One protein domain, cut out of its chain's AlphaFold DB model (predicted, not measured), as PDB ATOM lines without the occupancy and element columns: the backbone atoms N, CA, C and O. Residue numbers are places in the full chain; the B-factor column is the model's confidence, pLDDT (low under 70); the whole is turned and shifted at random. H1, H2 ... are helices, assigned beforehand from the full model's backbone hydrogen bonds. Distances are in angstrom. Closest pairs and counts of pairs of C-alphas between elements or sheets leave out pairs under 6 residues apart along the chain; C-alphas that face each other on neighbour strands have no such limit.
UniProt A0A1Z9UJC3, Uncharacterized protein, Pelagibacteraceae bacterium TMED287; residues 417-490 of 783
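What this domain is: This is residues 417 to 490 of the 783 residues of an uncharacterized protein of Pelagibacteraceae bacterium TMED287 (UniProt A0A1Z9UJC3). There is little regular structure: one long winding stretch, residues 422 to 477, joins a short helix, H1, to a longer one, H2, whose far part sticks out with residues 485 to 490. Within that stretch the backbone folds back on itself, residues 428 to 429 pairing antiparallel with residues 439 to 440. The printed part has 74 residues with two named helices, H1 then H2, and no named strand; the class is all helix, but the helices hold only 16 residues. It is only just loose, close to compact, with a radius of gyration of the C-alphas of 13.7 A and spans of 41 by 30 by 22 A.

Where its parts are: H2, residues 478 to 488, measures 15.3 A from C-alpha 478 at (4.087, -24.241, -2.865) to C-alpha 488 at (17.985, -25.056, 3.467). H1, residues 417 to 421, measures 6.3 A and begins with C-alpha 417 at (2.427, -38.227, -1.537).

How they stand to each other: H2 and H1 are apart. Every O i to N i+4 pair is within hydrogen-bond range in H1, and 5 of 7 in H2.

The domain as a whole: The C-alphas of Asp 434 and Glu 455, the two farthest apart, are 40.9 A apart. The printed part has no cut, and the link from H1 to H2, 56 residues, is long. Mean pLDDT of the printed part is 83.4; residues 435, 443 and 490 are under 70.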
ATOM      1  N   LYS A 417       3.602 -39.052  -1.862       91.12
ATOM      2  CA  LYS A 417       2.427 -38.227  -1.537       91.12
ATOM      3  C   LYS A 417       2.532 -36.827  -2.136       91.12
ATOM      4  O   LYS A 417       1.549 -36.322  -2.659       91.12
ATOM      5  N   PHE A 418       3.710 -36.215  -2.091       91.00
ATOM      6  CA  PHE A 418       3.942 -34.888  -2.650       91.00
ATOM      7  C   PHE A 418       3.700 -34.852  -4.164       91.00
ATOM      8  O   PHE A 418       2.953 -33.999  -4.639       91.00
ATOM      9  N   GLN A 419       4.244 -35.823  -4.907       86.94
ATOM     10  CA  GLN A 419       4.035 -35.928  -6.357       86.94
ATOM     11  C   GLN A 419       2.557 -36.113  -6.725       86.94
ATOM     12  O   GLN A 419       2.103 -35.585  -7.735       86.94
ATOM     13  N   ALA A 420       1.781 -36.809  -5.891       87.38
ATOM     14  CA  ALA A 420       0.343 -36.960  -6.102       87.38
ATOM     15  C   ALA A 420      -0.458 -35.668  -5.836       87.38
ATOM     16  O   ALA A 420      -1.551 -35.509  -6.373       87.38
ATOM     17  N   LEU A 421       0.064 -34.754  -5.009       90.31
ATOM     18  CA  LEU A 421      -0.659 -33.579  -4.512       90.31
ATOM     19  C   LEU A 421      -0.272 -32.255  -5.194       90.31
ATOM     20  O   LEU A 421      -0.990 -31.270  -5.031       90.31
ATOM     21  N   ILE A 422       0.837 -32.200  -5.941       88.19
ATOM     22  CA  ILE A 422       1.321 -30.957  -6.573       88.19
ATOM     23  C   ILE A 422       0.524 -30.542  -7.823       88.19
ATOM     24  O   ILE A 422       0.448 -29.352  -8.127       88.19
ATOM     25  N   GLY A 423      -0.110 -31.493  -8.514       83.44
ATOM     26  CA  GLY A 423      -0.878 -31.236  -9.736       83.44
ATOM     27  C   GLY A 423      -0.019 -31.030 -10.987       83.44
ATOM     28  O   GLY A 423       1.175 -31.331 -11.005       83.44
ATOM     29  N   ASN A 424      -0.644 -30.549 -12.066       80.56
ATOM     30  CA  ASN A 424       0.033 -30.316 -13.343       80.56
ATOM     31  C   ASN A 424       0.899 -29.047 -13.304       80.56
ATOM     32  O   ASN A 424       0.550 -28.047 -12.677       80.56
ATOM     33  N   LYS A 425       2.035 -29.070 -14.011       80.81
ATOM     34  CA  LYS A 425       2.922 -27.905 -14.131       80.81
ATOM     35  C   LYS A 425       2.231 -26.785 -14.939       80.81
ATOM     36  O   LYS A 425       1.817 -27.061 -16.065       80.81
ATOM     37  N   PRO A 426       2.179 -25.532 -14.438       78.31
ATOM     38  CA  PRO A 426       1.686 -24.389 -15.207       78.31
ATOM     39  C   PRO A 426       2.581 -24.061 -16.406       78.31
ATOM     40  O   PRO A 426       3.802 -24.246 -16.358       78.31
ATOM     41  N   THR A 427       1.983 -23.527 -17.468       80.81
ATOM     42  CA  THR A 427       2.704 -22.948 -18.605       80.81
ATOM     43  C   THR A 427       3.053 -21.489 -18.324       80.81
ATOM     44  O   THR A 427       2.203 -20.718 -17.868       80.81
ATOM     45  N   PHE A 428       4.307 -21.126 -18.596       82.44
ATOM     46  CA  PHE A 428       4.834 -19.777 -18.417       82.44
ATOM     47  C   PHE A 428       5.182 -19.166 -19.777       82.44
ATOM     48  O   PHE A 428       5.650 -19.876 -20.667       82.44
ATOM     49  N   GLU A 429       4.924 -17.876 -19.921       81.19
ATOM     50  CA  GLU A 429       5.309 -17.039 -21.050       81.19
ATOM     51  C   GLU A 429       6.496 -16.174 -20.632       81.19
ATOM     52  O   GLU A 429       6.450 -15.553 -19.566       81.19
ATOM     53  N   ASP A 430       7.529 -16.200 -21.471       80.06
ATOM     54  CA  ASP A 430       8.712 -15.345 -21.405       80.06
ATOM     55  C   ASP A 430       8.354 -13.991 -22.033       80.06
ATOM     56  O   ASP A 430       8.109 -13.893 -23.239       80.06
ATOM     57  N   VAL A 431       8.188 -12.979 -21.190       82.06
ATOM     58  CA  VAL A 431       7.667 -11.657 -21.542       82.06
ATOM     59  C   VAL A 431       8.780 -10.728 -22.027       82.06
ATOM     60  O   VAL A 431       8.492  -9.807 -22.798       82.06
ATOM     61  N   ASP A 432      10.025 -10.931 -21.594       77.31
ATOM     62  CA  ASP A 432      11.170 -10.083 -21.948       77.31
ATOM     63  C   ASP A 432      12.270 -10.789 -22.763       77.31
ATOM     64  O   ASP A 432      13.278 -10.161 -23.096       77.31
ATOM     65  N   GLU A 433      12.002 -12.020 -23.208       73.94
ATOM     66  CA  GLU A 433      12.864 -12.867 -24.041       73.94
ATOM     67  C   GLU A 433      14.230 -13.170 -23.395       73.94
ATOM     68  O   GLU A 433      15.223 -13.400 -24.098       73.94
ATOM     69  N   ASP A 434      14.307 -13.168 -22.061       71.94
ATOM     70  CA  ASP A 434      15.535 -13.483 -21.323       71.94
ATOM     71  C   ASP A 434      15.726 -14.996 -21.071       71.94
ATOM     72  O   ASP A 434      16.788 -15.438 -20.613       71.94
ATOM     73  N   GLY A 435      14.737 -15.809 -21.454       68.88
ATOM     74  CA  GLY A 435      14.708 -17.255 -21.284       68.88
ATOM     75  C   GLY A 435      14.094 -17.726 -19.961       68.88
ATOM     76  O   GLY A 435      14.003 -18.944 -19.752       68.88
ATOM     77  N   ALA A 436      13.681 -16.820 -19.073       71.81
ATOM     78  CA  ALA A 436      12.829 -17.103 -17.925       71.81
ATOM     79  C   ALA A 436      11.343 -16.950 -18.305       71.81
ATOM     80  O   ALA A 436      10.996 -16.638 -19.431       71.81
ATOM     81  N   GLY A 437      10.434 -17.357 -17.419       75.00
ATOM     82  CA  GLY A 437       8.997 -17.220 -17.665       75.00
ATOM     83  C   GLY A 437       8.348 -16.386 -16.570       75.00
ATOM     84  O   GLY A 437       8.290 -16.829 -15.419       75.00
ATOM     85  N   GLU A 438       7.815 -15.216 -16.920       77.62
ATOM     86  CA  GLU A 438       7.343 -14.191 -15.978       77.62
ATOM     87  C   GLU A 438       5.820 -14.221 -15.807       77.62
ATOM     88  O   GLU A 438       5.300 -13.824 -14.758       77.62
ATOM     89  N   ALA A 439       5.083 -14.703 -16.813       75.50
ATOM     90  CA  ALA A 439       3.620 -14.704 -16.822       75.50
ATOM     91  C   ALA A 439       3.040 -16.118 -16.970       75.50
ATOM     92  O   ALA A 439       3.535 -16.926 -17.740       75.50
ATOM     93  N   ILE A 440       1.965 -16.441 -16.243       78.94
ATOM     94  CA  ILE A 440       1.283 -17.745 -16.348       78.94
ATOM     95  C   ILE A 440       0.146 -17.664 -17.369       78.94
ATOM     96  O   ILE A 440      -0.704 -16.779 -17.263       78.94
ATOM     97  N   GLN A 441       0.078 -18.631 -18.287       72.44
ATOM     98  CA  GLN A 441      -0.994 -18.712 -19.290       72.44
ATOM     99  C   GLN A 441      -2.260 -19.419 -18.782       72.44
ATOM    100  O   GLN A 441      -3.367 -19.006 -19.120       72.44
ATOM    101  N   ASP A 442      -2.121 -20.458 -17.952       72.25
ATOM    102  CA  ASP A 442      -3.246 -21.169 -17.331       72.25
ATOM    103  C   ASP A 442      -3.139 -21.104 -15.805       72.25
ATOM    104  O   ASP A 442      -2.278 -21.725 -15.177       72.25
ATOM    105  N   LEU A 443      -4.016 -20.307 -15.196       67.62
ATOM    106  CA  LEU A 443      -3.961 -20.026 -13.769       67.62
ATOM    107  C   LEU A 443      -4.365 -21.236 -12.911       67.62
ATOM    108  O   LEU A 443      -3.955 -21.273 -11.749       67.62
ATOM    109  N   GLN A 444      -5.129 -22.204 -13.447       73.31
ATOM    110  CA  GLN A 444      -5.609 -23.424 -12.759       73.31
ATOM    111  C   GLN A 444      -6.145 -23.185 -11.333       73.31
ATOM    112  O   GLN A 444      -6.050 -24.041 -10.453       73.31
ATOM    113  N   ILE A 445      -6.689 -21.992 -11.067       73.88
ATOM    114  CA  ILE A 445      -7.043 -21.564  -9.706       73.88
ATOM    115  C   ILE A 445      -8.162 -22.447  -9.139       73.88
ATOM    116  O   ILE A 445      -8.122 -22.794  -7.966       73.88
ATOM    117  N   GLU A 446      -9.124 -22.889  -9.946       77.88
ATOM    118  CA  GLU A 446     -10.241 -23.718  -9.464       77.88
ATOM    119  C   GLU A 446      -9.861 -25.173  -9.127       77.88
ATOM    120  O   GLU A 446     -10.674 -25.899  -8.553       77.88
ATOM    121  N   GLU A 447      -8.641 -25.609  -9.456       81.38
ATOM    122  CA  GLU A 447      -8.136 -26.957  -9.152       81.38
ATOM    123  C   GLU A 447      -7.352 -27.015  -7.827       81.38
ATOM    124  O   GLU A 447      -6.961 -28.094  -7.378       81.38
ATOM    125  N   ARG A 448      -7.138 -25.867  -7.169       87.81
ATOM    126  CA  ARG A 448      -6.366 -25.741  -5.921       87.81
ATOM    127  C   ARG A 448      -7.263 -25.808  -4.693       87.81
ATOM    128  O   ARG A 448      -8.328 -25.204  -4.662       87.81
ATOM    129  N   ILE A 449      -6.809 -26.478  -3.638       90.81
ATOM    130  CA  ILE A 449      -7.623 -26.804  -2.455       90.81
ATOM    131  C   ILE A 449      -8.238 -25.582  -1.746       90.81
ATOM    132  O   ILE A 449      -9.348 -25.679  -1.216       90.81
ATOM    133  N   SER A 450      -7.556 -24.430  -1.762       89.00
ATOM    134  CA  SER A 450      -8.043 -23.188  -1.136       89.00
ATOM    135  C   SER A 450      -9.147 -22.479  -1.930       89.00
ATOM    136  O   SER A 450      -9.907 -21.698  -1.363       89.00
ATOM    137  N   THR A 451      -9.231 -22.724  -3.238       86.38
ATOM    138  CA  THR A 451     -10.091 -21.993  -4.189       86.38
ATOM    139  C   THR A 451     -11.076 -22.903  -4.924       86.38
ATOM    140  O   THR A 451     -12.003 -22.416  -5.570       86.38
ATOM    141  N   ALA A 452     -10.918 -24.219  -4.798       87.19
ATOM    142  CA  ALA A 452     -11.822 -25.218  -5.333       87.19
ATOM    143  C   ALA A 452     -13.194 -25.180  -4.647       87.19
ATOM    144  O   ALA A 452     -13.327 -24.931  -3.442       87.19
ATOM    145  N   SER A 453     -14.235 -25.494  -5.419       84.38
ATOM    146  CA  SER A 453     -15.582 -25.676  -4.884       84.38
ATOM    147  C   SER A 453     -15.629 -26.857  -3.893       84.38
ATOM    148  O   SER A 453     -14.834 -27.793  -4.012       84.38
ATOM    149  N   PRO A 454     -16.571 -26.871  -2.925       81.31
ATOM    150  CA  PRO A 454     -16.664 -27.936  -1.919       81.31
ATOM    151  C   PRO A 454     -16.722 -29.354  -2.503       81.31
ATOM    152  O   PRO A 454     -16.188 -30.286  -1.912       81.31
ATOM    153  N   GLU A 455     -17.326 -29.504  -3.682       83.69
ATOM    154  CA  GLU A 455     -17.475 -30.778  -4.393       83.69
ATOM    155  C   GLU A 455     -16.158 -31.302  -4.992       83.69
ATOM    156  O   GLU A 455     -16.042 -32.495  -5.255       83.69
ATOM    157  N   LYS A 456     -15.162 -30.430  -5.199       81.50
ATOM    158  CA  LYS A 456     -13.875 -30.773  -5.824       81.50
ATOM    159  C   LYS A 456     -12.719 -30.919  -4.833       81.50
ATOM    160  O   LYS A 456     -11.681 -31.443  -5.234       81.50
ATOM    161  N   LYS A 457     -12.897 -30.521  -3.562       81.25
ATOM    162  CA  LYS A 457     -11.821 -30.441  -2.554       81.25
ATOM    163  C   LYS A 457     -11.020 -31.737  -2.379       81.25
ATOM    164  O   LYS A 457      -9.802 -31.678  -2.317       81.25
ATOM    165  N   GLU A 458     -11.669 -32.901  -2.363       82.88
ATOM    166  CA  GLU A 458     -10.985 -34.203  -2.200       82.88
ATOM    167  C   GLU A 458     -10.064 -34.572  -3.379       82.88
ATOM    168  O   GLU A 458      -9.176 -35.408  -3.242       82.88
ATOM    169  N   SER A 459     -10.264 -33.945  -4.541       84.19
ATOM    170  CA  SER A 459      -9.449 -34.133  -5.749       84.19
ATOM    171  C   SER A 459      -8.554 -32.935  -6.075       84.19
ATOM    172  O   SER A 459      -7.926 -32.912  -7.129       84.19
ATOM    173  N   SER A 460      -8.532 -31.914  -5.214       88.69
ATOM    174  CA  SER A 460      -7.802 -30.671  -5.460       88.69
ATOM    175  C   SER A 460      -6.331 -30.762  -5.064       88.69
ATOM    176  O   SER A 460      -5.951 -31.496  -4.153       88.69
ATOM    177  N   TYR A 461      -5.509 -29.953  -5.723       92.00
ATOM    178  CA  TYR A 461      -4.065 -29.899  -5.516       92.00
ATOM    179  C   TYR A 461      -3.658 -28.856  -4.473       92.00
ATOM    180  O   TYR A 461      -4.449 -28.000  -4.065       92.00
ATOM    181  N   ILE A 462      -2.395 -28.910  -4.050       91.69
ATOM    182  CA  ILE A 462      -1.804 -27.935  -3.129       91.69
ATOM    183  C   ILE A 462      -1.904 -26.523  -3.723       91.69
ATOM    184  O   ILE A 462      -1.608 -26.281  -4.894       91.69
ATOM    185  N   THR A 463      -2.300 -25.562  -2.891       90.81
ATOM    186  CA  THR A 463      -2.375 -24.148  -3.277       90.81
ATOM    187  C   THR A 463      -0.987 -23.601  -3.610       90.81
ATOM    188  O   THR A 463      -0.021 -23.840  -2.886       90.81
ATOM    189  N   ARG A 464      -0.859 -22.850  -4.709       87.44
ATOM    190  CA  ARG A 464       0.450 -22.427  -5.223       87.44
ATOM    191  C   ARG A 464       0.999 -21.203  -4.494       87.44
ATOM    192  O   ARG A 464       2.111 -21.269  -3.984       87.44
ATOM    193  N   LEU A 465       0.245 -20.103  -4.456       87.62
ATOM    194  CA  LEU A 465       0.696 -18.834  -3.874       87.62
ATOM    195  C   LEU A 465       0.118 -18.596  -2.480       87.62
ATOM    196  O   LEU A 465      -1.023 -18.952  -2.197       87.62
ATOM    197  N   ASN A 466       0.870 -17.886  -1.637       89.62
ATOM    198  CA  ASN A 466       0.417 -17.485  -0.301       89.62
ATOM    199  C   ASN A 466      -0.824 -16.580  -0.343       89.62
ATOM    200  O   ASN A 466      -1.659 -16.647   0.555       89.62
ATOM    201  N   GLN A 467      -0.974 -15.767  -1.392       88.88
ATOM    202  CA  GLN A 467      -2.125 -14.873  -1.569       88.88
ATOM    203  C   GLN A 467      -3.441 -15.625  -1.841       88.88
ATOM    204  O   GLN A 467      -4.516 -15.088  -1.596       88.88
ATOM    205  N   GLU A 468      -3.362 -16.863  -2.332       88.50
ATOM    206  CA  GLU A 468      -4.518 -17.703  -2.672       88.50
ATOM    207  C   GLU A 468      -4.920 -18.635  -1.514       88.50
ATOM    208  O   GLU A 468      -5.850 -19.427  -1.646       88.50
ATOM    209  N   ALA A 469      -4.196 -18.602  -0.390       89.56
ATOM    210  CA  ALA A 469      -4.428 -19.497   0.735       89.56
ATOM    211  C   ALA A 469      -5.691 -19.120   1.525       89.56
ATOM    212  O   ALA A 469      -5.883 -17.962   1.893       89.56
ATOM    213  N   ASP A 470      -6.519 -20.118   1.844       89.62
ATOM    214  CA  ASP A 470      -7.565 -19.983   2.853       89.62
ATOM    215  C   ASP A 470      -6.971 -20.123   4.271       89.62
ATOM    216  O   ASP A 470      -5.770 -20.350   4.456       89.62
ATOM    217  N   GLU A 471      -7.808 -19.995   5.302       89.75
ATOM    218  CA  GLU A 471      -7.343 -20.071   6.693       89.75
ATOM    219  C   GLU A 471      -6.673 -21.415   7.039       89.75
ATOM    220  O   GLU A 471      -5.743 -21.448   7.846       89.75
ATOM    221  N   ALA A 472      -7.098 -22.520   6.418       87.69
ATOM    222  CA  ALA A 472      -6.588 -23.862   6.705       87.69
ATOM    223  C   ALA A 472      -5.212 -24.139   6.068       87.69
ATOM    224  O   ALA A 472      -4.427 -24.943   6.600       87.69
ATOM    225  N   ASN A 473      -4.918 -23.463   4.954       89.00
ATOM    226  CA  ASN A 473      -3.717 -23.658   4.138       89.00
ATOM    227  C   ASN A 473      -2.682 -22.532   4.277       89.00
ATOM    228  O   ASN A 473      -1.733 -22.443   3.494       89.00
ATOM    229  N   ARG A 474      -2.813 -21.689   5.306       86.81
ATOM    230  CA  ARG A 474      -1.789 -20.706   5.673       86.81
ATOM    231  C   ARG A 474      -0.451 -21.412   5.945       86.81
ATOM    232  O   ARG A 474      -0.398 -22.339   6.750       86.81
ATOM    233  N   ASN A 475       0.618 -20.965   5.279       86.31
ATOM    234  CA  ASN A 475       1.964 -21.566   5.306       86.31
ATOM    235  C   ASN A 475       2.036 -23.022   4.793       86.31
ATOM    236  O   ASN A 475       2.962 -23.752   5.137       86.31
ATOM    237  N   LYS A 476       1.047 -23.463   4.002       91.12
ATOM    238  CA  LYS A 476       0.999 -24.795   3.371       91.12
ATOM    239  C   LYS A 476       0.829 -24.684   1.854       91.12
ATOM    240  O   LYS A 476       0.097 -25.456   1.241       91.12
ATOM    241  N   THR A 477       1.462 -23.677   1.260       92.00
ATOM    242  CA  THR A 477       1.462 -23.427  -0.186       92.00
ATOM    243  C   THR A 477       2.801 -23.812  -0.812       92.00
ATOM    244  O   THR A 477       3.820 -23.881  -0.114       92.00
ATOM    245  N   LEU A 478       2.833 -24.004  -2.135       90.38
ATOM    246  CA  LEU A 478       4.087 -24.241  -2.865       90.38
ATOM    247  C   LEU A 478       5.070 -23.070  -2.715       90.38
ATOM    248  O   LEU A 478       6.269 -23.299  -2.601       90.38
ATOM    249  N   GLN A 479       4.573 -21.831  -2.645       88.50
ATOM    250  CA  GLN A 479       5.393 -20.658  -2.352       88.50
ATOM    251  C   GLN A 479       6.024 -20.756  -0.960       88.50
ATOM    252  O   GLN A 479       7.235 -20.649  -0.850       88.50
ATOM    253  N   SER A 480       5.244 -21.037   0.089       90.31
ATOM    254  CA  SER A 480       5.806 -21.172   1.443       90.31
ATOM    255  C   SER A 480       6.791 -22.337   1.575       90.31
ATOM    256  O   SER A 480       7.749 -22.242   2.335       90.31
ATOM    257  N   MET A 481       6.584 -23.422   0.821       90.81
ATOM    258  CA  MET A 481       7.530 -24.535   0.756       90.81
ATOM    259  C   MET A 481       8.822 -24.124   0.051       90.81
ATOM    260  O   MET A 481       9.892 -24.445   0.547       90.81
ATOM    261  N   ARG A 482       8.737 -23.395  -1.068       87.12
ATOM    262  CA  ARG A 482       9.909 -22.842  -1.759       87.12
ATOM    263  C   ARG A 482      10.683 -21.884  -0.861       87.12
ATOM    264  O   ARG A 482      11.888 -22.026  -0.740       87.12
ATOM    265  N   ASP A 483       9.992 -20.943  -0.225       87.62
ATOM    266  CA  ASP A 483      10.618 -19.955   0.654       87.62
ATOM    267  C   ASP A 483      11.375 -20.652   1.798       87.62
ATOM    268  O   ASP A 483      12.496 -20.273   2.110       87.62
ATOM    269  N   ASN A 484      10.801 -21.724   2.355       87.31
ATOM    270  CA  ASN A 484      11.462 -22.571   3.345       87.31
ATOM    271  C   ASN A 484      12.659 -23.329   2.741       87.31
ATOM    272  O   ASN A 484      13.746 -23.286   3.297       87.31
ATOM    273  N   LEU A 485      12.500 -23.968   1.577       86.19
ATOM    274  CA  LEU A 485      13.593 -24.680   0.905       86.19
ATOM    275  C   LEU A 485      14.781 -23.767   0.584       86.19
ATOM    276  O   LEU A 485      15.909 -24.220   0.727       86.19
ATOM    277  N   ASN A 486      14.559 -22.495   0.245       81.81
ATOM    278  CA  ASN A 486      15.638 -21.526   0.032       81.81
ATOM    279  C   ASN A 486      16.492 -21.304   1.300       81.81
ATOM    280  O   ASN A 486      17.672 -20.988   1.190       81.81
ATOM    281  N   GLU A 487      15.929 -21.481   2.504       83.81
ATOM    282  CA  GLU A 487      16.695 -21.420   3.761       83.81
ATOM    283  C   GLU A 487      17.613 -22.642   3.939       83.81
ATOM    284  O   GLU A 487      18.643 -22.547   4.608       83.81
ATOM    285  N   TYR A 488      17.258 -23.786   3.340       78.75
ATOM    286  CA  TYR A 488      17.985 -25.056   3.467       78.75
ATOM    287  C   TYR A 488      18.881 -25.393   2.269       78.75
ATOM    288  O   TYR A 488      19.818 -26.167   2.437       78.75
ATOM    289  N   LEU A 489      18.590 -24.846   1.086       74.56
ATOM    290  CA  LEU A 489      19.267 -25.120  -0.189       74.56
ATOM    291  C   LEU A 489      20.037 -23.900  -0.712       74.56
ATOM    292  O   LEU A 489      20.268 -23.761  -1.913       74.56
ATOM    293  N   GLY A 490      20.447 -23.003   0.188       64.88
ATOM    294  CA  GLY A 490      21.248 -21.830  -0.168       64.88
ATOM    295  C   GLY A 490      22.594 -22.172  -0.822       64.88
ATOM    296  O   GLY A 490      23.178 -21.311  -1.469       64.88
TER     297      GLY A 490